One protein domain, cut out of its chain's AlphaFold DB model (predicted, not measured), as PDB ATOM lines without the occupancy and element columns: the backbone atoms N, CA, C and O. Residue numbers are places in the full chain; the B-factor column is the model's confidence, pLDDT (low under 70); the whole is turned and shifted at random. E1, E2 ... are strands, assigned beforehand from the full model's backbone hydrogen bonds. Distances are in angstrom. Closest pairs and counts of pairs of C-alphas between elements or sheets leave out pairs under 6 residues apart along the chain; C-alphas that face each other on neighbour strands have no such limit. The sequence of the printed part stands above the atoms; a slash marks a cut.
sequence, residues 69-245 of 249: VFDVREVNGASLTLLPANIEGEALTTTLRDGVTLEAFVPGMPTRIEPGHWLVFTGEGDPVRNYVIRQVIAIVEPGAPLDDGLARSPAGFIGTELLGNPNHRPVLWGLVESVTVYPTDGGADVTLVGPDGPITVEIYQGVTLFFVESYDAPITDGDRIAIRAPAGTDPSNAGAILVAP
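This is residues 69 to 245 of the 249 residues of an uncharacterized protein of Dehalococcoidia bacterium (UniProt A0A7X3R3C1). Two lobes of strands lie at the two ends of the domain, one with E1, E2, E3, E11 and E12, the other with E5 to E9, and the paired strands E4 and E10 bridge them in the middle. The strands follow one another side by side in a single strongly twisted sheet, and a long stretch with no named element, residues 140 to 168, loops between the second lobe's strands E6 and E7. The printed part has 177 residues, with no named helix and twelve strands, E1 to E12 in order along the chain, and its class is all strand. The sheet's order is E3, E2, E1, E11, E12, E4, E10, E6, E5, E7, E8, E9, and it is mixed. The whole is compact, with a radius of gyration of the C-alphas of 17.1 A and spans of 46 by 36 by 35 A.

Start at residue 69, where E1, residues 69 to 76, forms a hairpin with E2, residues 79 to 84; look for N 73 and O 81, 2.8 A apart. E3, residues 92 to 95, is an edge strand and the antiparallel neighbour of E2, with N 80 and O 94 at 2.8 A; E1, E2 and E3 are a meander, each strand the antiparallel neighbour of the one before. Go on to E4, residues 101 to 108, and compare it with E10, residues 209 to 214: they are antiparallel at 153 degrees, with N 106 and O 211 at 2.9 A. E5, residues 118 to 126, forms a hairpin with E6, residues 130 to 139, where N 120 and O 137 are 2.8 A apart. E6 is also the parallel neighbour of E10, at 29 degrees, with N 210 and O 136 at 2.9 A. E7, residues 169 to 182, is staggered: its residues 169 to 175 pair with E5, with N 121 and O 172 at 2.8 A, and its residues 175 to 182 pair with E8, residues 187 to 194, with N 180 and O 189 at 2.8 A. E9, residues 197 to 203, is the other edge strand and the antiparallel neighbour of E8, with which it forms a hairpin; N 190 and O 201 are within hydrogen-bond range at 2.8 A, and E7, E8 and E9 are a second meander. Near the last residues, E11, residues 224 to 228, is the antiparallel neighbour of E1, with N 70 and O 225 at 2.8 A. E11 forms a hairpin with E12, residues 240 to 244, with N 226 and O 242 at 2.8 A. E12 is the parallel neighbour of E4, at 25 degrees, with N 105 and O 243 at 2.8 A. Among the pairs that stay apart are E1 and E5, and E3 and E9.

Find C-alpha 69 at (-8.189, -26.699, -5.688); from there E1 runs 19.7 A to C-alpha 76, bending by 63 degrees at residue 73. E4 runs 21.5 A from C-alpha 101 at (-14.820, -22.905, 8.457). E5 measures 24.7 A and E6 25.3 A, and E6 bends by 64 degrees at residue 134. E7, with 14 residues, is the longest strand by residues at 27.8 A; it bends by 95 degrees at residue 177. E8 measures 20.7 A and E9 19.0 A. The last strand, E12, ends at C-alpha 244, at (-4.499, -31.165, 3.120).

The two C-alphas farthest apart are those of Gly 77 and Val 128, 50.6 A. The printed part has no cut. The links from E6 to E7, 29 residues, and from E11 to E12, 11 residues, are long. The mean pLDDT of the printed part is 91.9, and confidence is low at residue 129 and residues 230 to 233 of this predicted model.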
ATOM      1  N   VAL A  69      -9.332 -26.129  -6.413       91.31
ATOM      2  CA  VAL A  69      -8.189 -26.699  -5.688       91.31
ATOM      3  C   VAL A  69      -6.952 -25.852  -5.938       91.31
ATOM      4  O   VAL A  69      -6.600 -25.584  -7.092       91.31
ATOM      5  N   PHE A  70      -6.277 -25.467  -4.863       93.62
ATOM      6  CA  PHE A  70      -5.089 -24.628  -4.891       93.62
ATOM      7  C   PHE A  70      -3.956 -25.246  -4.077       93.62
ATOM      8  O   PHE A  70      -4.175 -25.853  -3.033       93.62
ATOM      9  N   ASP A  71      -2.730 -25.042  -4.536       94.44
ATOM     10  CA  ASP A  71      -1.525 -25.211  -3.740       94.44
ATOM     11  C   ASP A  71      -1.169 -23.871  -3.086       94.44
ATOM     12  O   ASP A  71      -1.048 -22.848  -3.766       94.44
ATOM     13  N   VAL A  72      -0.983 -23.874  -1.767       95.75
ATOM     14  CA  VAL A  72      -0.525 -22.710  -1.008       95.75
ATOM     15  C   VAL A  72       0.974 -22.564  -1.241       95.75
ATOM     16  O   VAL A  72       1.759 -23.456  -0.922       95.75
ATOM     17  N   ARG A  73       1.386 -21.461  -1.860       96.00
ATOM     18  CA  ARG A  73       2.795 -21.185  -2.173       96.00
ATOM     19  C   ARG A  73       3.491 -20.396  -1.081       96.00
ATOM     20  O   ARG A  73       4.655 -20.668  -0.820       96.00
ATOM     21  N   GLU A  74       2.783 -19.440  -0.495       96.44
ATOM     22  CA  GLU A  74       3.319 -18.537   0.515       96.44
ATOM     23  C   GLU A  74       2.188 -18.037   1.418       96.44
ATOM     24  O   GLU A  74       1.096 -17.714   0.938       96.44
ATOM     25  N   VAL A  75       2.471 -17.946   2.712       95.81
ATOM     26  CA  VAL A  75       1.614 -17.404   3.760       95.81
ATOM     27  C   VAL A  75       2.327 -16.217   4.399       95.81
ATOM     28  O   VAL A  75       3.367 -16.352   5.040       95.81
ATOM     29  N   ASN A  76       1.744 -15.029   4.248       94.69
ATOM     30  CA  ASN A  76       2.248 -13.792   4.835       94.69
ATOM     31  C   ASN A  76       1.177 -13.176   5.744       94.69
ATOM     32  O   ASN A  76       0.281 -12.451   5.302       94.69
ATOM     33  N   GLY A  77       1.244 -13.516   7.034       90.00
ATOM     34  CA  GLY A  77       0.202 -13.168   7.998       90.00
ATOM     35  C   GLY A  77      -1.119 -13.855   7.646       90.00
ATOM     36  O   GLY A  77      -1.187 -15.077   7.623       90.00
ATOM     37  N   ALA A  78      -2.160 -13.071   7.360       87.25
ATOM     38  CA  ALA A  78      -3.465 -13.579   6.914       87.25
ATOM     39  C   ALA A  78      -3.583 -13.707   5.380       87.25
ATOM     40  O   ALA A  78      -4.617 -14.142   4.866       87.25
ATOM     41  N   SER A  79      -2.553 -13.287   4.639       93.31
ATOM     42  CA  SER A  79      -2.539 -13.334   3.181       93.31
ATOM     43  C   SER A  79      -1.962 -14.656   2.688       93.31
ATOM     44  O   SER A  79      -0.876 -15.052   3.104       93.31
ATOM     45  N   LEU A  80      -2.661 -15.300   1.756       95.81
ATOM     46  CA  LEU A  80      -2.263 -16.539   1.098       95.81
ATOM     47  C   LEU A  80      -1.979 -16.268  -0.377       95.81
ATOM     48  O   LEU A  80      -2.814 -15.690  -1.073       95.81
ATOM     49  N   THR A  81      -0.837 -16.733  -0.869       96.12
ATOM     50  CA  THR A  81      -0.559 -16.837  -2.304       96.12
ATOM     51  C   THR A  81      -0.890 -18.252  -2.760       96.12
ATOM     52  O   THR A  81      -0.257 -19.223  -2.345       96.12
ATOM     53  N   LEU A  82      -1.899 -18.367  -3.614       94.75
ATOM     54  CA  LEU A  82      -2.505 -19.608  -4.076       94.75
ATOM     55  C   LEU A  82      -2.167 -19.845  -5.547       94.75
ATOM     56  O   LEU A  82      -2.310 -18.947  -6.370       94.75
ATOM     57  N   LEU A  83      -1.767 -21.063  -5.898       93.50
ATOM     58  CA  LEU A  83      -1.595 -21.492  -7.285       93.50
ATOM     59  C   LEU A  83      -2.644 -22.560  -7.620       93.50
ATOM     60  O   LEU A  83      -2.754 -23.519  -6.859       93.50
ATOM     61  N   PRO A  84      -3.394 -22.459  -8.729       91.06
ATOM     62  CA  PRO A  84      -4.313 -23.521  -9.134       91.06
ATOM     63  C   PRO A  84      -3.590 -24.872  -9.271       91.06
ATOM     64  O   PRO A  84      -2.557 -24.964  -9.928       91.06
ATOM     65  N   ALA A  85      -4.116 -25.923  -8.634       86.38
ATOM     66  CA  ALA A  85      -3.424 -27.214  -8.543       86.38
ATOM     67  C   ALA A  85      -3.610 -28.105  -9.787       86.38
ATOM     68  O   ALA A  85      -2.722 -28.881 -10.130       86.38
ATOM     69  N   ASN A  86      -4.769 -28.008 -10.450       78.81
ATOM     70  CA  ASN A  86      -5.195 -28.943 -11.505       78.81
ATOM     71  C   ASN A  86      -5.361 -28.289 -12.889       78.81
ATOM     72  O   ASN A  86      -5.775 -28.952 -13.838       78.81
ATOM     73  N   ILE A  87      -5.078 -26.992 -13.005       79.94
ATOM     74  CA  ILE A  87      -5.171 -26.225 -14.250       79.94
ATOM     75  C   ILE A  87      -3.983 -25.272 -14.339       79.94
ATOM     76  O   ILE A  87      -3.473 -24.821 -13.314       79.94
ATOM     77  N   GLU A  88      -3.558 -24.939 -15.555       82.75
ATOM     78  CA  GLU A  88      -2.638 -23.820 -15.745       82.75
ATOM     79  C   GLU A  88      -3.344 -22.520 -15.344       82.75
ATOM     80  O   GLU A  88      -4.481 -22.262 -15.744       82.75
ATOM     81  N   GLY A  89      -2.681 -21.704 -14.530       84.50
ATOM     82  CA  GLY A  89      -3.226 -20.438 -14.068       84.50
ATOM     83  C   GLY A  89      -2.188 -19.610 -13.327       84.50
ATOM     84  O   GLY A  89      -1.152 -20.118 -12.893       84.50
ATOM     85  N   GLU A  90      -2.464 -18.316 -13.211       89.69
ATOM     86  CA  GLU A  90      -1.608 -17.390 -12.478       89.69
ATOM     87  C   GLU A  90      -1.793 -17.561 -10.968       89.69
ATOM     88  O   GLU A  90      -2.862 -17.950 -10.488       89.69
ATOM     89  N   ALA A  91      -0.732 -17.273 -10.213       92.62
ATOM     90  CA  ALA A  91      -0.828 -17.219  -8.765       92.62
ATOM     91  C   ALA A  91      -1.762 -16.073  -8.348       92.62
ATOM     92  O   ALA A  91      -1.680 -14.966  -8.880       92.62
ATOM     93  N   LEU A  92      -2.621 -16.336  -7.371       92.69
ATOM     94  CA  LEU A  92      -3.540 -15.367  -6.794       92.69
ATOM     95  C   LEU A  92      -3.160 -15.112  -5.341       92.69
ATOM     96  O   LEU A  92      -3.066 -16.047  -4.553       92.69
ATOM     97  N   THR A  93      -3.021 -13.847  -4.962       94.38
ATOM     98  CA  THR A  93      -2.903 -13.462  -3.554       94.38
ATOM     99  C   THR A  93      -4.275 -13.080  -3.014       94.38
ATOM    100  O   THR A  93      -4.970 -12.253  -3.603       94.38
ATOM    101  N   THR A  94      -4.671 -13.679  -1.896       93.62
ATOM    102  CA  THR A  94      -5.972 -13.454  -1.261       93.62
ATOM    103  C   THR A  94      -5.834 -13.385   0.256       93.62
ATOM    104  O   THR A  94      -4.864 -13.878   0.824       93.62
ATOM    105  N   THR A  95      -6.804 -12.782   0.932       92.62
ATOM    106  CA  THR A  95      -6.902 -12.788   2.398       92.62
ATOM    107  C   THR A  95      -8.193 -13.489   2.774       92.62
ATOM    108  O   THR A  95      -9.265 -13.113   2.292       92.62
ATOM    109  N   LEU A  96      -8.090 -14.520   3.612       87.88
ATOM    110  CA  LEU A  96      -9.271 -15.223   4.097       87.88
ATOM    111  C   LEU A  96     -10.076 -14.306   5.014       87.88
ATOM    112  O   LEU A  96      -9.514 -13.570   5.824       87.88
ATOM    113  N   ARG A  97     -11.399 -14.340   4.870       88.12
ATOM    114  CA  ARG A  97     -12.293 -13.611   5.769       88.12
ATOM    115  C   ARG A  97     -12.354 -14.281   7.133       88.12
ATOM    116  O   ARG A  97     -12.186 -15.493   7.254       88.12
ATOM    117  N   ASP A  98     -12.689 -13.489   8.141       87.12
ATOM    118  CA  ASP A  98     -13.059 -14.030   9.441       87.12
ATOM    119  C   ASP A  98     -14.298 -14.932   9.308       87.12
ATOM    120  O   ASP A  98     -15.215 -14.648   8.532       87.12
ATOM    121  N   GLY A  99     -14.328 -16.018  10.084       88.25
ATOM    122  CA  GLY A  99     -15.461 -16.947  10.125       88.25
ATOM    123  C   GLY A  99     -15.483 -18.013   9.025       88.25
ATOM    124  O   GLY A  99     -16.471 -18.737   8.929       88.25
ATOM    125  N   VAL A 100     -14.423 -18.141   8.219       91.44
ATOM    126  CA  VAL A 100     -14.248 -19.294   7.321       91.44
ATOM    127  C   VAL A 100     -14.132 -20.571   8.156       91.44
ATOM    128  O   VAL A 100     -13.291 -20.655   9.050       91.44
ATOM    129  N   THR A 101     -14.952 -21.576   7.849       94.25
ATOM    130  CA  THR A 101     -14.820 -22.905   8.457       94.25
ATOM    131  C   THR A 101     -13.656 -23.652   7.818       94.25
ATOM    132  O   THR A 101     -13.595 -23.775   6.592       94.25
ATOM    133  N   LEU A 102     -12.745 -24.157   8.645       95.75
ATOM    134  CA  LEU A 102     -11.625 -24.974   8.205       95.75
ATOM    135  C   LEU A 102     -11.848 -26.425   8.623       95.75
ATOM    136  O   LEU A 102     -12.160 -26.720   9.777       95.75
ATOM    137  N   GLU A 103     -11.645 -27.327   7.677       97.25
ATOM    138  CA  GLU A 103     -11.545 -28.760   7.924       97.25
ATOM    139  C   GLU A 103     -10.223 -29.266   7.363       97.25
ATOM    140  O   GLU A 103      -9.655 -28.662   6.451       97.25
ATOM    141  N   ALA A 104      -9.727 -30.380   7.887       96.69
ATOM    142  CA  ALA A 104      -8.495 -30.994   7.437       96.69
ATOM    143  C   ALA A 104      -8.718 -32.389   6.887       96.69
ATOM    144  O   ALA A 104      -9.574 -33.135   7.347       96.69
ATOM    145  N   PHE A 105      -7.878 -32.720   5.918       95.44
ATOM    146  CA  PHE A 105      -7.712 -34.021   5.311       95.44
ATOM    147  C   PHE A 105      -6.464 -34.670   5.916       95.44
ATOM    148  O   PHE A 105      -5.337 -34.431   5.478       95.44
ATOM    149  N   VAL A 106      -6.661 -35.429   6.992       95.31
ATOM    150  CA  VAL A 106      -5.586 -35.919   7.866       95.31
ATOM    151  C   VAL A 106      -5.322 -37.402   7.602       95.31
ATOM    152  O   VAL A 106      -6.260 -38.196   7.667       95.31
ATOM    153  N   PRO A 107      -4.072 -37.828   7.337       95.44
ATOM    154  CA  PRO A 107      -3.742 -39.245   7.222       95.44
ATOM    155  C   PRO A 107      -4.113 -40.004   8.496       95.44
ATOM    156  O   PRO A 107      -3.862 -39.539   9.609       95.44
ATOM    157  N   GLY A 108      -4.683 -41.194   8.348       94.81
ATOM    158  CA  GLY A 108      -5.098 -42.013   9.477       94.81
ATOM    159  C   GLY A 108      -4.827 -43.496   9.286       94.81
ATOM    160  O   GLY A 108      -4.265 -43.939   8.288       94.81
ATOM    161  N   MET A 109      -5.225 -44.270  10.292       96.12
ATOM    162  CA  MET A 109      -5.098 -45.726  10.315       96.12
ATOM    163  C   MET A 109      -6.472 -46.366  10.532       96.12
ATOM    164  O   MET A 109      -7.324 -45.736  11.164       96.12
ATOM    165  N   PRO A 110      -6.700 -47.609  10.060       97.06
ATOM    166  CA  PRO A 110      -7.984 -48.295  10.227       97.06
ATOM    167  C   PRO A 110      -8.453 -48.379  11.686       97.06
ATOM    168  O   PRO A 110      -9.645 -48.323  11.960       97.06
ATOM    169  N   THR A 111      -7.515 -48.426  12.635       95.75
ATOM    170  CA  THR A 111      -7.778 -48.444  14.083       95.75
ATOM    171  C   THR A 111      -8.482 -47.193  14.621       95.75
ATOM    172  O   THR A 111      -8.980 -47.229  15.741       95.75
ATOM    173  N   ARG A 112      -8.515 -46.094  13.854       96.81
ATOM    174  CA  ARG A 112      -9.198 -44.834  14.194       96.81
ATOM    175  C   ARG A 112     -10.637 -44.781  13.654       96.81
ATOM    176  O   ARG A 112     -11.352 -43.817  13.892       96.81
ATOM    177  N   ILE A 113     -11.070 -45.769  12.873       98.06
ATOM    178  CA  ILE A 113     -12.449 -45.819  12.379       98.06
ATOM    179  C   ILE A 113     -13.369 -46.174  13.548       98.06
ATOM    180  O   ILE A 113     -13.122 -47.152  14.249       98.06
ATOM    181  N   GLU A 114     -14.441 -45.405  13.727       98.31
ATOM    182  CA  GLU A 114     -15.418 -45.589  14.797       98.31
ATOM    183  C   GLU A 114     -16.844 -45.658  14.225       98.31
ATOM    184  O   GLU A 114     -17.103 -45.119  13.140       98.31
ATOM    185  N   PRO A 115     -17.790 -46.309  14.930       98.56
ATOM    186  CA  PRO A 115     -19.208 -46.212  14.605       98.56
ATOM    187  C   PRO A 115     -19.675 -44.755  14.553       98.56
ATOM    188  O   PRO A 115     -19.329 -43.953  15.414       98.56
ATOM    189  N   GLY A 116     -20.483 -44.423  13.548       98.19
ATOM    190  CA  GLY A 116     -20.948 -43.059  13.290       98.19
ATOM    191  C   GLY A 116     -20.111 -42.280  12.273       98.19
ATOM    192  O   GLY A 116     -20.626 -41.321  11.703       98.19
ATOM    193  N   HIS A 117     -18.883 -42.707  11.960       98.62
ATOM    194  CA  HIS A 117     -18.145 -42.138  10.828       98.62
ATOM    195  C   HIS A 117     -18.847 -42.466   9.509       98.62
ATOM    196  O   HIS A 117     -19.476 -43.514   9.372       98.62
ATOM    197  N   TRP A 118     -18.692 -41.617   8.498       98.38
ATOM    198  CA  TRP A 118     -19.098 -41.950   7.133       98.38
ATOM    199  C   TRP A 118     -17.876 -42.293   6.294       98.38
ATOM    200  O   TRP A 118     -16.982 -41.459   6.146       98.38
ATOM    201  N   LEU A 119     -17.829 -43.505   5.741       98.19
ATOM    202  CA  LEU A 119     -16.735 -43.909   4.864       98.19
ATOM    203  C   LEU A 119     -17.102 -43.691   3.403       98.19
ATOM    204  O   LEU A 119     -18.189 -44.056   2.960       98.19
ATOM    205  N   VAL A 120     -16.150 -43.158   2.644       96.56
ATOM    206  CA  VAL A 120     -16.196 -43.041   1.188       96.56
ATOM    207  C   VAL A 120     -14.965 -43.729   0.613       96.56
ATOM    208  O   VAL A 120     -13.829 -43.301   0.815       96.56
ATOM    209  N   PHE A 121     -15.181 -44.806  -0.130       95.62
ATOM    210  CA  PHE A 121     -14.134 -45.527  -0.837       95.62
ATOM    211  C   PHE A 121     -14.016 -44.935  -2.224       95.62
ATOM    212  O   PHE A 121     -14.972 -44.935  -3.004       95.62
ATOM    213  N   THR A 122     -12.829 -44.438  -2.535       93.31
ATOM    214  CA  THR A 122     -12.545 -43.849  -3.833       93.31
ATOM    215  C   THR A 122     -11.684 -44.805  -4.640       93.31
ATOM    216  O   THR A 122     -10.632 -45.254  -4.178       93.31
ATOM    217  N   GLY A 123     -12.116 -45.107  -5.857       91.81
ATOM    218  CA  GLY A 123     -11.398 -45.979  -6.774       91.81
ATOM    219  C   GLY A 123     -11.356 -45.435  -8.192       91.81
ATOM    220  O   GLY A 123     -11.869 -44.358  -8.486       91.81
ATOM    221  N   GLU A 124     -10.735 -46.202  -9.073       88.62
ATOM    222  CA  GLU A 124     -10.772 -45.995 -10.519       88.62
ATOM    223  C   GLU A 124     -11.109 -47.311 -11.221       88.62
ATOM    224  O   GLU A 124     -10.937 -48.389 -10.642       88.62
ATOM    225  N   GLY A 125     -11.618 -47.221 -12.450       82.38
ATOM    226  CA  GLY A 125     -12.015 -48.392 -13.225       82.38
ATOM    227  C   GLY A 125     -10.837 -49.322 -13.517       82.38
ATOM    228  O   GLY A 125      -9.761 -48.869 -13.904       82.38
ATOM    229  N   ASP A 126     -11.062 -50.625 -13.369       83.19
ATOM    230  CA  ASP A 126     -10.101 -51.684 -13.677       83.19
ATOM    231  C   ASP A 126     -10.750 -52.707 -14.624       83.19
ATOM    232  O   ASP A 126     -11.837 -53.210 -14.326       83.19
ATOM    233  N   PRO A 127     -10.117 -53.043 -15.762       74.56
ATOM    234  CA  PRO A 127     -10.722 -53.908 -16.773       74.56
ATOM    235  C   PRO A 127     -10.899 -55.369 -16.330       74.56
ATOM    236  O   PRO A 127     -11.602 -56.118 -17.002       74.56
ATOM    237  N   VAL A 128     -10.253 -55.795 -15.241       78.44
ATOM    238  CA  VAL A 128     -10.295 -57.173 -14.726       78.44
ATOM    239  C   VAL A 128     -11.153 -57.267 -13.467       78.44
ATOM    240  O   VAL A 128     -11.894 -58.232 -13.297       78.44
ATOM    241  N   ARG A 129     -11.039 -56.285 -12.568       69.50
ATOM    242  CA  ARG A 129     -11.653 -56.296 -11.229       69.50
ATOM    243  C   ARG A 129     -12.842 -55.345 -11.088       69.50
ATOM    244  O   ARG A 129     -13.308 -55.132  -9.974       69.50
ATOM    245  N   ASN A 130     -13.314 -54.765 -12.191       77.06
ATOM    246  CA  ASN A 130     -14.240 -53.629 -12.269       77.06
ATOM    247  C   ASN A 130     -13.647 -52.319 -11.720       77.06
ATOM    248  O   ASN A 130     -13.730 -51.292 -12.392       77.06
ATOM    249  N   TYR A 131     -13.022 -52.337 -10.539       82.44
ATOM    250  CA  TYR A 131     -12.354 -51.176  -9.946       82.44
ATOM    251  C   TYR A 131     -11.184 -51.557  -9.028       82.44
ATOM    252  O   TYR A 131     -11.094 -52.671  -8.511       82.44
ATOM    253  N   VAL A 132     -10.300 -50.588  -8.787       90.25
ATOM    254  CA  VAL A 132      -9.265 -50.632  -7.745       90.25
ATOM    255  C   VAL A 132      -9.518 -49.498  -6.760       90.25
ATOM    256  O   VAL A 132      -9.586 -48.337  -7.161       90.25
ATOM    257  N   ILE A 133      -9.635 -49.827  -5.471       93.19
ATOM    258  CA  ILE A 133      -9.703 -48.824  -4.403       93.19
ATOM    259  C   ILE A 133      -8.331 -48.170  -4.270       93.19
ATOM    260  O   ILE A 133      -7.326 -48.846  -4.050       93.19
ATOM    261  N   ARG A 134      -8.295 -46.850  -4.427       94.25
ATOM    262  CA  ARG A 134      -7.078 -46.044  -4.306       94.25
ATOM    263  C   ARG A 134      -6.949 -45.436  -2.922       94.25
ATOM    264  O   ARG A 134      -5.836 -45.307  -2.430       94.25
ATOM    265  N   GLN A 135      -8.073 -45.108  -2.295       95.31
ATOM    266  CA  GLN A 135      -8.091 -44.540  -0.957       95.31
ATOM    267  C   GLN A 135      -9.452 -44.700  -0.286       95.31
ATOM    268  O   GLN A 135     -10.479 -44.902  -0.943       95.31
ATOM    269  N   VAL A 136      -9.446 -44.531   1.028       97.25
ATOM    270  CA  VAL A 136     -10.627 -44.465   1.880       97.25
ATOM    271  C   VAL A 136     -10.627 -43.113   2.579       97.25
ATOM    272  O   VAL A 136      -9.586 -42.624   3.015       97.25
ATOM    273  N   ILE A 137     -11.792 -42.493   2.662       97.50
ATOM    274  CA  ILE A 137     -11.999 -41.230   3.361       97.50
ATOM    275  C   ILE A 137     -13.019 -41.486   4.462       97.50
ATOM    276  O   ILE A 137     -14.068 -42.064   4.188       97.50
ATOM    277  N   ALA A 138     -12.725 -41.053   5.680       98.25
ATOM    278  CA  ALA A 138     -13.628 -41.092   6.818       98.25
ATOM    279  C   ALA A 138     -14.046 -39.668   7.197       98.25
ATOM    280  O   ALA A 138     -13.215 -38.867   7.609       98.25
ATOM    281  N   ILE A 139     -15.329 -39.344   7.080       98.31
ATOM    282  CA  ILE A 139     -15.884 -38.099   7.618       98.31
ATOM    283  C   ILE A 139     -16.271 -38.380   9.068       98.31
ATOM    284  O   ILE A 139     -17.118 -39.242   9.311       98.31
ATOM    285  N   VAL A 140     -15.627 -37.691  10.013       98.06
ATOM    286  CA  VAL A 140     -15.808 -37.944  11.456       98.06
ATOM    287  C   VAL A 140     -17.201 -37.520  11.920       98.06
ATOM    288  O   VAL A 140     -17.870 -38.268  12.625       98.06
ATOM    289  N   GLU A 141     -17.667 -36.357  11.463       96.56
ATOM    290  CA  GLU A 141     -18.969 -35.787  11.827       96.56
ATOM    291  C   GLU A 141     -19.856 -35.623  10.584       96.56
ATOM    292  O   GLU A 141     -20.066 -34.508  10.100       96.56
ATOM    293  N   PRO A 142     -20.349 -36.719   9.984       96.94
ATOM    294  CA  PRO A 142     -21.112 -36.624   8.753       96.94
ATOM    295  C   PRO A 142     -22.470 -35.952   8.983       96.94
ATOM    296  O   PRO A 142     -23.218 -36.290   9.902       96.94
ATOM    297  N   GLY A 143     -22.827 -35.030   8.092       94.69
ATOM    298  CA  GLY A 143     -24.195 -34.558   7.931       94.69
ATOM    299  C   GLY A 143     -25.100 -35.624   7.305       94.69
ATOM    300  O   GLY A 143     -24.671 -36.723   6.952       94.69
ATOM    301  N   ALA A 144     -26.377 -35.289   7.125       93.62
ATOM    302  CA  ALA A 144     -27.298 -36.173   6.421       93.62
ATOM    303  C   ALA A 144     -26.854 -36.382   4.954       93.62
ATOM    304  O   ALA A 144     -26.409 -35.420   4.316       93.62
ATOM    305  N   PRO A 145     -26.999 -37.599   4.398       91.69
ATOM    306  CA  PRO A 145     -26.818 -37.828   2.969       91.69
ATOM    307  C   PRO A 145     -27.721 -36.914   2.133       91.69
ATOM    308  O   PRO A 145     -28.875 -36.683   2.499       91.69
ATOM    309  N   LEU A 146     -27.197 -36.392   1.022       89.62
ATOM    310  CA  LEU A 146     -27.993 -35.615   0.064       89.62
ATOM    311  C   LEU A 146     -28.689 -36.537  -0.954       89.62
ATOM    312  O   LEU A 146     -28.626 -37.760  -0.843       89.62
ATOM    313  N   ASP A 147     -29.327 -35.950  -1.971       87.06
ATOM    314  CA  ASP A 147     -30.025 -36.673  -3.048       87.06
ATOM    315  C   ASP A 147     -29.122 -37.654  -3.821       87.06
ATOM    316  O   ASP A 147     -29.611 -38.590  -4.450       87.06
ATOM    317  N   ASP A 148     -27.802 -37.452  -3.777       84.94
ATOM    318  CA  ASP A 148     -26.803 -38.352  -4.361       84.94
ATOM    319  C   ASP A 148     -26.419 -39.531  -3.451       84.94
ATOM    320  O   ASP A 148     -25.580 -40.353  -3.816       84.94
ATOM    321  N   GLY A 149     -27.017 -39.616  -2.262       89.31
ATOM    322  CA  GLY A 149     -26.756 -40.653  -1.273       89.31
ATOM    323  C   GLY A 149     -25.431 -40.498  -0.529       89.31
ATOM    324  O   GLY A 149     -25.116 -41.366   0.283       89.31
ATOM    325  N   LEU A 150     -24.659 -39.429  -0.763       91.44
ATOM    326  CA  LEU A 150     -23.393 -39.165  -0.076       91.44
ATOM    327  C   LEU A 150     -23.599 -38.192   1.086       91.44
ATOM    328  O   LEU A 150     -24.107 -37.078   0.912       91.44
ATOM    329  N   ALA A 151     -23.151 -38.588   2.278       93.62
ATOM    330  CA  ALA A 151     -22.972 -37.647   3.373       93.62
ATOM    331  C   ALA A 151     -21.784 -36.724   3.095       93.62
ATOM    332  O   ALA A 151     -20.850 -37.064   2.365       93.62
ATOM    333  N   ARG A 152     -21.837 -35.543   3.697       93.88
ATOM    334  CA  ARG A 152     -20.793 -34.524   3.635       93.88
ATOM    335  C   ARG A 152     -20.391 -34.139   5.044       93.88
ATOM    336  O   ARG A 152     -21.189 -34.286   5.965       93.88
ATOM    337  N   SER A 153     -19.186 -33.620   5.198       96.25
ATOM    338  CA  SER A 153     -18.770 -32.955   6.425       96.25
ATOM    339  C   SER A 153     -19.636 -31.719   6.714       96.25
ATOM    340  O   SER A 153     -20.373 -31.266   5.823       96.25
ATOM    341  N   PRO A 154     -19.566 -31.131   7.921       94.69
ATOM    342  CA  PRO A 154     -20.304 -29.913   8.248       94.69
ATOM    343  C   PRO A 154     -20.015 -28.748   7.284       94.69
ATOM    344  O   PRO A 154     -20.927 -27.995   6.937       94.69
ATOM    345  N   ALA A 155     -18.785 -28.636   6.770       93.44
ATOM    346  CA  ALA A 155     -18.418 -27.667   5.733       93.44
ATOM    347  C   ALA A 155     -18.925 -28.022   4.315       93.44
ATOM    348  O   ALA A 155     -18.911 -27.191   3.394       93.44
ATOM    349  N   GLY A 156     -19.418 -29.244   4.120       92.56
ATOM    350  CA  GLY A 156     -20.005 -29.713   2.871       92.56
ATOM    351  C   GLY A 156     -19.043 -30.458   1.944       92.56
ATOM    352  O   GLY A 156     -19.352 -30.552   0.753       92.56
ATOM    353  N   PHE A 157     -17.917 -30.963   2.452       93.38
ATOM    354  CA  PHE A 157     -16.941 -31.742   1.685       93.38
ATOM    355  C   PHE A 157     -17.226 -33.246   1.763       93.38
ATOM    356  O   PHE A 157     -17.731 -33.741   2.770       93.38
ATOM    357  N   ILE A 158     -16.883 -33.984   0.709       91.88
ATOM    358  CA  ILE A 158     -16.883 -35.460   0.693       91.88
ATOM    359  C   ILE A 158     -15.464 -36.051   0.800       91.88
ATOM    360  O   ILE A 158     -15.292 -37.267   0.827       91.88
ATOM    361  N   GLY A 159     -14.444 -35.190   0.837       89.12
ATOM    362  CA  GLY A 159     -13.014 -35.490   0.938       89.12
ATOM    363  C   GLY A 159     -12.334 -35.872  -0.382       89.12
ATOM    364  O   GLY A 159     -11.110 -35.964  -0.435       89.12
ATOM    365  N   THR A 160     -13.080 -36.083  -1.471       90.00
ATOM    366  CA  THR A 160     -12.493 -36.376  -2.793       90.00
ATOM    367  C   THR A 160     -12.044 -35.126  -3.545       90.00
ATOM    368  O   THR A 160     -11.435 -35.230  -4.605       90.00
ATOM    369  N   GLU A 161     -12.355 -33.938  -3.036       90.31
ATOM    370  CA  GLU A 161     -12.088 -32.653  -3.684       90.31
ATOM    371  C   GLU A 161     -10.594 -32.385  -3.866       90.31
ATOM    372  O   GLU A 161     -10.192 -31.760  -4.841       90.31
ATOM    373  N   LEU A 162      -9.768 -32.869  -2.941       90.19
ATOM    374  CA  LEU A 162      -8.319 -32.665  -2.956       90.19
ATOM    375  C   LEU A 162      -7.579 -33.636  -3.887       90.19
ATOM    376  O   LEU A 162      -6.356 -33.543  -4.034       90.19
ATOM    377  N   LEU A 163      -8.301 -34.552  -4.538       85.81
ATOM    378  CA  LEU A 163      -7.699 -35.542  -5.418       85.81
ATOM    379  C   LEU A 163      -7.201 -34.921  -6.716       85.81
ATOM    380  O   LEU A 163      -7.940 -34.264  -7.443       85.81
ATOM    381  N   GLY A 164      -5.938 -35.198  -7.039       79.81
ATOM    382  CA  GLY A 164      -5.334 -34.747  -8.293       79.81
ATOM    383  C   GLY A 164      -5.736 -35.581  -9.512       79.81
ATOM    384  O   GLY A 164      -5.703 -35.074 -10.629       79.81
ATOM    385  N   ASN A 165      -6.109 -36.856  -9.332       84.38
ATOM    386  CA  ASN A 165      -6.437 -37.734 -10.455       84.38
ATOM    387  C   ASN A 165      -7.919 -37.592 -10.838       84.38
ATOM    388  O   ASN A 165      -8.792 -38.060 -10.099       84.38
ATOM    389  N   PRO A 166      -8.227 -37.047 -12.029       79.75
ATOM    390  CA  PRO A 166      -9.588 -36.905 -12.494       79.75
ATOM    391  C   PRO A 166     -10.201 -38.238 -12.911       79.75
ATOM    392  O   PRO A 166     -11.271 -38.185 -13.481       79.75
ATOM    393  N   ASN A 167      -9.620 -39.409 -12.655       82.69
ATOM    394  CA  ASN A 167     -10.283 -40.711 -12.814       82.69
ATOM    395  C   ASN A 167     -10.729 -41.324 -11.479       82.69
ATOM    396  O   ASN A 167     -11.487 -42.291 -11.483       82.69
ATOM    397  N   HIS A 168     -10.295 -40.766 -10.345       87.38
ATOM    398  CA  HIS A 168     -10.693 -41.243  -9.023       87.38
ATOM    399  C   HIS A 168     -12.132 -40.825  -8.703       87.38
ATOM    400  O   HIS A 168     -12.493 -39.659  -8.884       87.38
ATOM    401  N   ARG A 169     -12.961 -41.759  -8.231       85.75
ATOM    402  CA  ARG A 169     -14.392 -41.556  -7.955       85.75
ATOM    403  C   ARG A 169     -14.849 -42.328  -6.717       85.75
ATOM    404  O   ARG A 169     -14.326 -43.420  -6.499       85.75
ATOM    405  N   PRO A 170     -15.838 -41.829  -5.954       91.06
ATOM    406  CA  PRO A 170     -16.554 -42.648  -4.980       91.06
ATOM    407  C   PRO A 170     -17.156 -43.883  -5.659       91.06
ATOM    408  O   PRO A 170     -17.901 -43.742  -6.626       91.06
ATOM    409  N   VAL A 171     -16.823 -45.078  -5.175       90.25
ATOM    410  CA  VAL A 171     -17.347 -46.360  -5.692       90.25
ATOM    411  C   VAL A 171     -18.188 -47.113  -4.664       90.25
ATOM    412  O   VAL A 171     -19.005 -47.947  -5.033       90.25
ATOM    413  N   LEU A 172     -17.972 -46.833  -3.380       92.81
ATOM    414  CA  LEU A 172     -18.647 -47.465  -2.252       92.81
ATOM    415  C   LEU A 172     -18.673 -46.461  -1.103       92.81
ATOM    416  O   LEU A 172     -17.693 -45.742  -0.900       92.81
ATOM    417  N   TRP A 173     -19.764 -46.394  -0.351       96.12
ATOM    418  CA  TRP A 173     -19.863 -45.514   0.808       96.12
ATOM    419  C   TRP A 173     -20.957 -45.963   1.772       96.12
ATOM    420  O   TRP A 173     -21.835 -46.748   1.410       96.12
ATOM    421  N   GLY A 174     -20.917 -45.436   2.991       96.75
ATOM    422  CA  GLY A 174     -21.968 -45.638   3.980       96.75
ATOM    423  C   GLY A 174     -21.568 -45.188   5.380       96.75
ATOM    424  O   GLY A 174     -20.405 -44.873   5.646       96.75
ATOM    425  N   LEU A 175     -22.551 -45.183   6.278       98.31
ATOM    426  CA  LEU A 175     -22.357 -44.888   7.697       98.31
ATOM    427  C   LEU A 175     -21.790 -46.119   8.401       98.31
ATOM    428  O   LEU A 175     -22.371 -47.194   8.289       98.31
ATOM    429  N   VAL A 176     -20.706 -45.980   9.157       98.62
ATOM    430  CA  VAL A 176     -20.142 -47.068   9.960       98.62
ATOM    431  C   VAL A 176     -21.120 -47.439  11.069       98.62
ATOM    432  O   VAL A 176     -21.385 -46.649  11.972       98.62
ATOM    433  N   GLU A 177     -21.630 -48.663  11.012       98.50
ATOM    434  CA  GLU A 177     -22.476 -49.248  12.052       98.50
ATOM    435  C   GLU A 177     -21.631 -49.964  13.106       98.50
ATOM    436  O   GLU A 177     -21.863 -49.827  14.305       98.50
ATOM    437  N   SER A 178     -20.630 -50.728  12.664       98.44
ATOM    438  CA  SER A 178     -19.730 -51.457  13.553       98.44
ATOM    439  C   SER A 178     -18.334 -51.600  12.960       98.44
ATOM    440  O   SER A 178     -18.150 -51.607  11.741       98.44
ATOM    441  N   VAL A 179     -17.348 -51.716  13.850       98.31
ATOM    442  CA  VAL A 179     -15.934 -51.894  13.518       98.31
ATOM    443  C   VAL A 179     -15.321 -52.945  14.439       98.31
ATOM    444  O   VAL A 179     -15.509 -52.910  15.655       98.31
ATOM    445  N   THR A 180     -14.581 -53.885  13.860       98.06
ATOM    446  CA  THR A 180     -13.741 -54.845  14.581       98.06
ATOM    447  C   THR A 180     -12.300 -54.621  14.154       98.06
ATOM    448  O   THR A 180     -11.920 -54.937  13.034       98.06
ATOM    449  N   VAL A 181     -11.497 -54.041  15.041       96.31
ATOM    450  CA  VAL A 181     -10.085 -53.745  14.771       96.31
ATOM    451  C   VAL A 181      -9.226 -54.966  15.093       96.31
ATOM    452  O   VAL A 181      -9.429 -55.609  16.124       96.31
ATOM    453  N   TYR A 182      -8.224 -55.239  14.256       94.06
ATOM    454  CA  TYR A 182      -7.231 -56.297  14.450       94.06
ATOM    455  C   TYR A 182      -5.881 -55.680  14.848       94.06
ATOM    456  O   TYR A 182      -5.121 -55.255  13.978       94.06
ATOM    457  N   PRO A 183      -5.540 -55.608  16.151       86.56
ATOM    458  CA  PRO A 183      -4.368 -54.859  16.610       86.56
ATOM    459  C   PRO A 183      -3.037 -55.428  16.110       86.56
ATOM    460  O   PRO A 183      -2.075 -54.684  15.955       86.56
ATOM    461  N   THR A 184      -2.976 -56.741  15.879       88.19
ATOM    462  CA  THR A 184      -1.780 -57.434  15.383       88.19
ATOM    463  C   THR A 184      -1.438 -57.057  13.951       88.19
ATOM    464  O   THR A 184      -0.261 -56.912  13.633       88.19
ATOM    465  N   ASP A 185      -2.461 -56.857  13.123       86.81
ATOM    466  CA  ASP A 185      -2.318 -56.666  11.679       86.81
ATOM    467  C   ASP A 185      -2.637 -55.230  11.246       86.81
ATOM    468  O   ASP A 185      -2.545 -54.908  10.069       86.81
ATOM    469  N   GLY A 186      -3.041 -54.363  12.184       90.19
ATOM    470  CA  GLY A 186      -3.360 -52.952  11.953       90.19
ATOM    471  C   GLY A 186      -4.570 -52.699  11.045       90.19
ATOM    472  O   GLY A 186      -4.770 -51.559  10.619       90.19
ATOM    473  N   GLY A 187      -5.343 -53.741  10.726       95.88
ATOM    474  CA  GLY A 187      -6.539 -53.681   9.889       95.88
ATOM    475  C   GLY A 187      -7.840 -53.583  10.687       95.88
ATOM    476  O   GLY A 187      -7.834 -53.598  11.923       95.88
ATOM    477  N   ALA A 188      -8.961 -53.493   9.978       97.69
ATOM    478  CA  ALA A 188     -10.295 -53.488  10.565       97.69
ATOM    479  C   ALA A 188     -11.345 -54.102   9.629       97.69
ATOM    480  O   ALA A 188     -11.368 -53.789   8.440       97.69
ATOM    481  N   ASP A 189     -12.257 -54.888  10.195       98.00
ATOM    482  CA  ASP A 189     -13.517 -55.267   9.554       98.00
ATOM    483  C   ASP A 189     -14.573 -54.216   9.889       98.00
ATOM    484  O   ASP A 189     -14.818 -53.916  11.061       98.00
ATOM    485  N   VAL A 190     -15.205 -53.646   8.868       98.50
ATOM    486  CA  VAL A 190     -16.172 -52.555   9.008       98.50
ATOM    487  C   VAL A 190     -17.494 -52.951   8.366       98.50
ATOM    488  O   VAL A 190     -17.531 -53.393   7.217       98.50
ATOM    489  N   THR A 191     -18.592 -52.756   9.094       98.50
ATOM    490  CA  THR A 191     -19.948 -52.851   8.538       98.50
ATOM    491  C   THR A 191     -20.520 -51.453   8.358       98.50
ATOM    492  O   THR A 191     -20.497 -50.642   9.286       98.50
ATOM    493  N   LEU A 192     -21.026 -51.176   7.160       98.38
ATOM    494  CA  LEU A 192     -21.594 -49.899   6.753       98.38
ATOM    495  C   LEU A 192     -23.086 -50.047   6.468       98.38
ATOM    496  O   LEU A 192     -23.510 -51.017   5.838       98.38
ATOM    497  N   VAL A 193     -23.860 -49.028   6.817       97.00
ATOM    498  CA  VAL A 193     -25.206 -48.806   6.284       97.00
ATOM    499  C   VAL A 193     -25.055 -48.063   4.957       97.00
ATOM    500  O   VAL A 193     -24.827 -46.850   4.937       97.00
ATOM    501  N   GLY A 194     -25.114 -48.808   3.854       94.12
ATOM    502  CA  GLY A 194     -25.063 -48.280   2.495       94.12
ATOM    503  C   GLY A 194     -26.445 -47.932   1.930       94.12
ATOM    504  O   GLY A 194     -27.468 -48.264   2.534       94.12
ATOM    505  N   PRO A 195     -26.499 -47.293   0.748       88.31
ATOM    506  CA  PRO A 195     -27.759 -46.900   0.108       88.31
ATOM    507  C   PRO A 195     -28.646 -48.095  -0.282       88.31
ATOM    508  O   PRO A 195     -29.868 -47.997  -0.206       88.31
ATOM    509  N   ASP A 196     -28.037 -49.230  -0.640       88.94
ATOM    510  CA  ASP A 196     -28.737 -50.442  -1.096       88.94
ATOM    511  C   ASP A 196     -28.827 -51.538  -0.015       88.94
ATOM    512  O   ASP A 196     -29.269 -52.658  -0.285       88.94
ATOM    513  N   GLY A 197     -28.401 -51.234   1.216       90.94
ATOM    514  CA  GLY A 197     -28.367 -52.176   2.335       90.94
ATOM    515  C   GLY A 197     -27.011 -52.240   3.047       90.94
ATOM    516  O   GLY A 197     -26.130 -51.412   2.797       90.94
ATOM    517  N   PRO A 198     -26.841 -53.202   3.972       95.31
ATOM    518  CA  PRO A 198     -25.607 -53.352   4.730       95.31
ATOM    519  C   PRO A 198     -24.451 -53.816   3.835       95.31
ATOM    520  O   PRO A 198     -24.614 -54.692   2.983       95.31
ATOM    521  N   ILE A 199     -23.271 -53.249   4.063       96.69
ATOM    522  CA  ILE A 199     -22.034 -53.535   3.331       96.69
ATOM    523  C   ILE A 199     -20.966 -53.933   4.346       96.69
ATOM    524  O   ILE A 199     -20.732 -53.201   5.301       96.69
ATOM    525  N   THR A 200     -20.268 -55.042   4.120       97.38
ATOM    526  CA  THR A 200     -19.108 -55.433   4.936       97.38
ATOM    527  C   THR A 200     -17.831 -55.286   4.121       97.38
ATOM    528  O   THR A 200     -17.761 -55.760   2.986       97.38
ATOM    529  N   VAL A 201     -16.827 -54.630   4.697       96.81
ATOM    530  CA  VAL A 201     -15.515 -54.409   4.080       96.81
ATOM    531  C   VAL A 201     -14.398 -54.740   5.056       96.81
ATOM    532  O   VAL A 201     -14.471 -54.401   6.233       96.81
ATOM    533  N   GLU A 202     -13.343 -55.354   4.536       97.06
ATOM    534  CA  GLU A 202     -12.083 -55.543   5.249       97.06
ATOM    535  C   GLU A 202     -11.104 -54.449   4.804       97.06
ATOM    536  O   GLU A 202     -10.860 -54.247   3.609       97.06
ATOM    537  N   ILE A 203     -10.564 -53.707   5.768       96.81
ATOM    538  CA  ILE A 203      -9.633 -52.605   5.549       96.81
ATOM    539  C   ILE A 203      -8.270 -53.002   6.110       96.81
ATOM    540  O   ILE A 203      -8.046 -52.979   7.319       96.81
ATOM    541  N   TYR A 204      -7.341 -53.342   5.221       95.00
ATOM    542  CA  TYR A 204      -5.991 -53.761   5.594       95.00
ATOM    543  C   TYR A 204      -5.097 -52.595   6.031       95.00
ATOM    544  O   TYR A 204      -5.257 -51.447   5.601       95.00
ATOM    545  N   GLN A 205      -4.070 -52.914   6.821       91.94
ATOM    546  CA  GLN A 205      -2.966 -51.996   7.077       91.94
ATOM    547  C   GLN A 205      -2.260 -51.621   5.764       91.94
ATOM    548  O   GLN A 205      -1.972 -52.471   4.923       91.94
ATOM    549  N   GLY A 206      -1.973 -50.330   5.597       91.12
ATOM    550  CA  GLY A 206      -1.335 -49.789   4.395       91.12
ATOM    551  C   GLY A 206      -2.312 -49.260   3.346       91.12
ATOM    552  O   GLY A 206      -1.863 -48.689   2.353       91.12
ATOM    553  N   VAL A 207      -3.627 -49.383   3.564       94.44
ATOM    554  CA  VAL A 207      -4.584 -48.595   2.785       94.44
ATOM    555  C   VAL A 207      -4.306 -47.106   2.997       94.44
ATOM    556  O   VAL A 207      -4.031 -46.657   4.112       94.44
ATOM    557  N   THR A 208      -4.407 -46.327   1.929       95.44
ATOM    558  CA  THR A 208      -4.408 -44.872   2.031       95.44
ATOM    559  C   THR A 208      -5.742 -44.434   2.636       95.44
ATOM    560  O   THR A 208      -6.761 -44.424   1.947       95.44
ATOM    561  N   LEU A 209      -5.747 -44.135   3.935       96.44
ATOM    562  CA  LEU A 209      -6.918 -43.681   4.682       96.44
ATOM    563  C   LEU A 209      -6.708 -42.249   5.163       96.44
ATOM    564  O   LEU A 209      -5.689 -41.939   5.781       96.44
ATOM    565  N   PHE A 210      -7.705 -41.407   4.930       97.38
ATOM    566  CA  PHE A 210      -7.739 -40.037   5.417       97.38
ATOM    567  C   PHE A 210      -9.003 -39.771   6.223       97.38
ATOM    568  O   PHE A 210     -10.042 -40.381   5.978       97.38
ATOM    569  N   PHE A 211      -8.914 -38.836   7.157       97.75
ATOM    570  CA  PHE A 211     -10.021 -38.343   7.958       97.75
ATOM    571  C   PHE A 211     -10.324 -36.900   7.564       97.75
ATOM    572  O   PHE A 211      -9.401 -36.102   7.416       97.75
ATOM    573  N   VAL A 212     -11.606 -36.593   7.384       97.75
ATOM    574  CA  VAL A 212     -12.123 -35.230   7.261       97.75
ATOM    575  C   VAL A 212     -12.657 -34.818   8.624       97.75
ATOM    576  O   VAL A 212     -13.619 -35.410   9.124       97.75
ATOM    577  N   GLU A 213     -12.004 -33.833   9.228       97.25
ATOM    578  CA  GLU A 213     -12.274 -33.372  10.590       97.25
ATOM    579  C   GLU A 213     -12.077 -31.859  10.742       97.25
ATOM    580  O   GLU A 213     -11.479 -31.227   9.873       97.25
ATOM    581  N   SER A 214     -12.576 -31.271  11.836       96.69
ATOM    582  CA  SER A 214     -12.370 -29.846  12.139       96.69
ATOM    583  C   SER A 214     -10.881 -29.502  12.198       96.69
ATOM    584  O   SER A 214     -10.076 -30.286  12.708       96.69
ATOM    585  N   TYR A 215     -10.510 -28.322  11.700       95.81
ATOM    586  CA  TYR A 215      -9.118 -27.888  11.638       95.81
ATOM    587  C   TYR A 215      -8.908 -26.523  12.284       95.81
ATOM    588  O   TYR A 215      -9.324 -25.498  11.756       95.81
ATOM    589  N   ASP A 216      -8.186 -26.518  13.402       93.94
ATOM    590  CA  ASP A 216      -7.933 -25.300  14.184       93.94
ATOM    591  C   ASP A 216      -6.507 -24.752  13.999       93.94
ATOM    592  O   ASP A 216      -6.126 -23.749  14.606       93.94
ATOM    593  N   ALA A 217      -5.686 -25.421  13.186       93.50
ATOM    594  CA  ALA A 217      -4.326 -24.983  12.903       93.50
ATOM    595  C   ALA A 217      -4.294 -23.968  11.741       93.50
ATOM    596  O   ALA A 217      -5.166 -23.978  10.869       93.50
ATOM    597  N   PRO A 218      -3.300 -23.063  11.716       92.81
ATOM    598  CA  PRO A 218      -3.148 -22.130  10.609       92.81
ATOM    599  C   PRO A 218      -2.773 -22.872   9.322       92.81
ATOM    600  O   PRO A 218      -1.994 -23.821   9.357       92.81
ATOM    601  N   ILE A 219      -3.275 -22.381   8.187       95.38
ATOM    602  CA  ILE A 219      -2.791 -22.791   6.864       95.38
ATOM    603  C   ILE A 219      -1.333 -22.350   6.727       95.38
ATOM    604  O   ILE A 219      -0.982 -21.220   7.073       95.38
ATOM    605  N   THR A 220      -0.495 -23.237   6.208       96.44
ATOM    606  CA  THR A 220       0.943 -23.034   6.042       96.44
ATOM    607  C   THR A 220       1.371 -23.150   4.582       96.44
ATOM    608  O   THR A 220       0.644 -23.660   3.724       96.44
ATOM    609  N   ASP A 221       2.572 -22.653   4.282       95.88
ATOM    610  CA  ASP A 221       3.210 -22.837   2.978       95.88
ATOM    611  C   ASP A 221       3.202 -24.317   2.603       95.88
ATOM    612  O   ASP A 221       3.437 -25.173   3.448       95.88
ATOM    613  N   GLY A 222       2.968 -24.645   1.336       94.62
ATOM    614  CA  GLY A 222       2.976 -26.019   0.835       94.62
ATOM    615  C   GLY A 222       1.750 -26.860   1.200       94.62
ATOM    616  O   GLY A 222       1.657 -28.000   0.736       94.62
ATOM    617  N   ASP A 223       0.774 -26.328   1.932       96.25
ATOM    618  CA  ASP A 223      -0.528 -26.981   2.065       96.25
ATOM    619  C   ASP A 223      -1.257 -27.012   0.718       96.25
ATOM    620  O   ASP A 223      -0.991 -26.225  -0.197       96.25
ATOM    621  N   ARG A 224      -2.161 -27.975   0.555       95.06
ATOM    622  CA  ARG A 224      -3.113 -27.990  -0.558       95.06
ATOM    623  C   ARG A 224      -4.495 -27.724   0.000       95.06
ATOM    624  O   ARG A 224      -4.866 -28.324   0.997       95.06
ATOM    625  N   ILE A 225      -5.261 -26.858  -0.642       95.19
ATOM    626  CA  ILE A 225      -6.590 -26.490  -0.171       95.19
ATOM    627  C   ILE A 225      -7.638 -26.680  -1.258       95.19
ATOM    628  O   ILE A 225      -7.395 -26.424  -2.437       95.19
ATOM    629  N   ALA A 226      -8.818 -27.114  -0.846       94.00
ATOM    630  CA  ALA A 226     -10.014 -27.201  -1.657       94.00
ATOM    631  C   ALA A 226     -11.016 -26.182  -1.114       94.00
ATOM    632  O   ALA A 226     -11.400 -26.216   0.055       94.00
ATOM    633  N   ILE A 227     -11.404 -25.241  -1.967       92.38
ATOM    634  CA  ILE A 227     -12.246 -24.110  -1.600       92.38
ATOM    635  C   ILE A 227     -13.630 -24.308  -2.184       92.38
ATOM    636  O   ILE A 227     -13.809 -24.390  -3.407       92.38
ATOM    637  N   ARG A 228     -14.628 -24.314  -1.302       87.56
ATOM    638  CA  ARG A 228     -16.026 -24.290  -1.710       87.56
ATOM    639  C   ARG A 228     -16.464 -22.842  -1.897       87.56
ATOM    640  O   ARG A 228     -16.783 -22.137  -0.940       87.56
ATOM    641  N   ALA A 229     -16.471 -22.409  -3.152       75.69
ATOM    642  CA  ALA A 229     -16.940 -21.093  -3.562       75.69
ATOM    643  C   ALA A 229     -17.728 -21.212  -4.880       75.69
ATOM    644  O   ALA A 229     -17.472 -22.135  -5.661       75.69
ATOM    645  N   PRO A 230     -18.701 -20.324  -5.156       68.31
ATOM    646  CA  PRO A 230     -19.387 -20.319  -6.443       68.31
ATOM    647  C   PRO A 230     -18.386 -20.218  -7.605       68.31
ATOM    648  O   PRO A 230     -17.364 -19.538  -7.501       68.31
ATOM    649  N   ALA A 231     -18.664 -20.882  -8.727       64.62
ATOM    650  CA  ALA A 231     -17.767 -20.853  -9.883       64.62
ATOM    651  C   ALA A 231     -17.429 -19.407 -10.303       64.62
ATOM    652  O   ALA A 231     -18.320 -18.571 -10.445       64.62
ATOM    653  N   GLY A 232     -16.137 -19.121 -10.495       66.38
ATOM    654  CA  GLY A 232     -15.653 -17.791 -10.883       66.38
ATOM    655  C   GLY A 232     -15.617 -16.748  -9.760       66.38
ATOM    656  O   GLY A 232     -15.409 -15.573 -10.049       66.38
ATOM    657  N   THR A 233     -15.819 -17.140  -8.499       69.94
ATOM    658  CA  THR A 233     -15.666 -16.224  -7.358       69.94
ATOM    659  C   THR A 233     -14.248 -16.232  -6.796       69.94
ATOM    660  O   THR A 233     -13.541 -17.237  -6.858       69.94
ATOM    661  N   ASP A 234     -13.837 -15.085  -6.256       81.88
ATOM    662  CA  ASP A 234     -12.560 -14.931  -5.561       81.88
ATOM    663  C   ASP A 234     -12.544 -15.822  -4.298       81.88
ATOM    664  O   ASP A 234     -13.478 -15.713  -3.491       81.88
ATOM    665  N   PRO A 235     -11.500 -16.657  -4.106       84.25
ATOM    666  CA  PRO A 235     -11.213 -17.416  -2.887       84.25
ATOM    667  C   PRO A 235     -11.408 -16.672  -1.560       84.25
ATOM    668  O   PRO A 235     -11.740 -17.310  -0.564       84.25
ATOM    669  N   SER A 236     -11.285 -15.341  -1.530       85.19
ATOM    670  CA  SER A 236     -11.597 -14.526  -0.342       85.19
ATOM    671  C   SER A 236     -13.051 -14.666   0.139       85.19
ATOM    672  O   SER A 236     -13.366 -14.341   1.284       85.19
ATOM    673  N   ASN A 237     -13.958 -15.146  -0.718       85.12
ATOM    674  CA  ASN A 237     -15.373 -15.374  -0.415       85.12
ATOM    675  C   ASN A 237     -15.688 -16.826  -0.023       85.12
ATOM    676  O   ASN A 237     -16.864 -17.191   0.005       85.12
ATOM    677  N   ALA A 238     -14.676 -17.660   0.227       87.75
ATOM    678  CA  ALA A 238     -14.876 -19.035   0.665       87.75
ATOM    679  C   ALA A 238     -15.795 -19.093   1.894       87.75
ATOM    680  O   ALA A 238     -15.566 -18.390   2.874       87.75
ATOM    681  N   GLY A 239     -16.824 -19.943   1.852       88.38
ATOM    682  CA  GLY A 239     -17.598 -20.269   3.056       88.38
ATOM    683  C   GLY A 239     -16.876 -21.298   3.926       88.38
ATOM    684  O   GLY A 239     -16.961 -21.256   5.149       88.38
ATOM    685  N   ALA A 240     -16.134 -22.201   3.281       93.00
ATOM    686  CA  ALA A 240     -15.328 -23.206   3.947       93.00
ATOM    687  C   ALA A 240     -14.144 -23.655   3.085       93.00
ATOM    688  O   ALA A 240     -14.171 -23.541   1.849       93.00
ATOM    689  N   ILE A 241     -13.119 -24.183   3.749       94.75
ATOM    690  CA  ILE A 241     -11.884 -24.670   3.136       94.75
ATOM    691  C   ILE A 241     -11.536 -26.032   3.732       94.75
ATOM    692  O   ILE A 241     -11.468 -26.180   4.949       94.75
ATOM    693  N   LEU A 242     -11.270 -27.000   2.859       96.19
ATOM    694  CA  LEU A 242     -10.669 -28.274   3.228       96.19
ATOM    695  C   LEU A 242      -9.163 -28.193   2.977       96.19
ATOM    696  O   LEU A 242      -8.735 -27.918   1.855       96.19
ATOM    697  N   VAL A 243      -8.366 -28.435   4.008       96.69
ATOM    698  CA  VAL A 243      -6.907 -28.330   4.000       96.69
ATOM    699  C   VAL A 243      -6.301 -29.730   4.001       96.69
ATOM    700  O   VAL A 243      -6.577 -30.519   4.890       96.69
ATOM    701  N   ALA A 244      -5.446 -30.056   3.037       96.12
ATOM    702  CA  ALA A 244      -4.499 -31.165   3.120       96.12
ATOM    703  C   ALA A 244      -3.146 -30.611   3.587       96.12
ATOM    704  O   ALA A 244      -2.446 -29.985   2.775       96.12
ATOM    705  N   PRO A 245      -2.769 -30.836   4.861       92.88
ATOM    706  CA  PRO A 245      -1.475 -30.416   5.369       92.88
ATOM    707  C   PRO A 245      -0.329 -31.055   4.584       92.88
ATOM    708  O   PRO A 245      -0.481 -32.139   4.002       92.88
TER     709      PRO A 245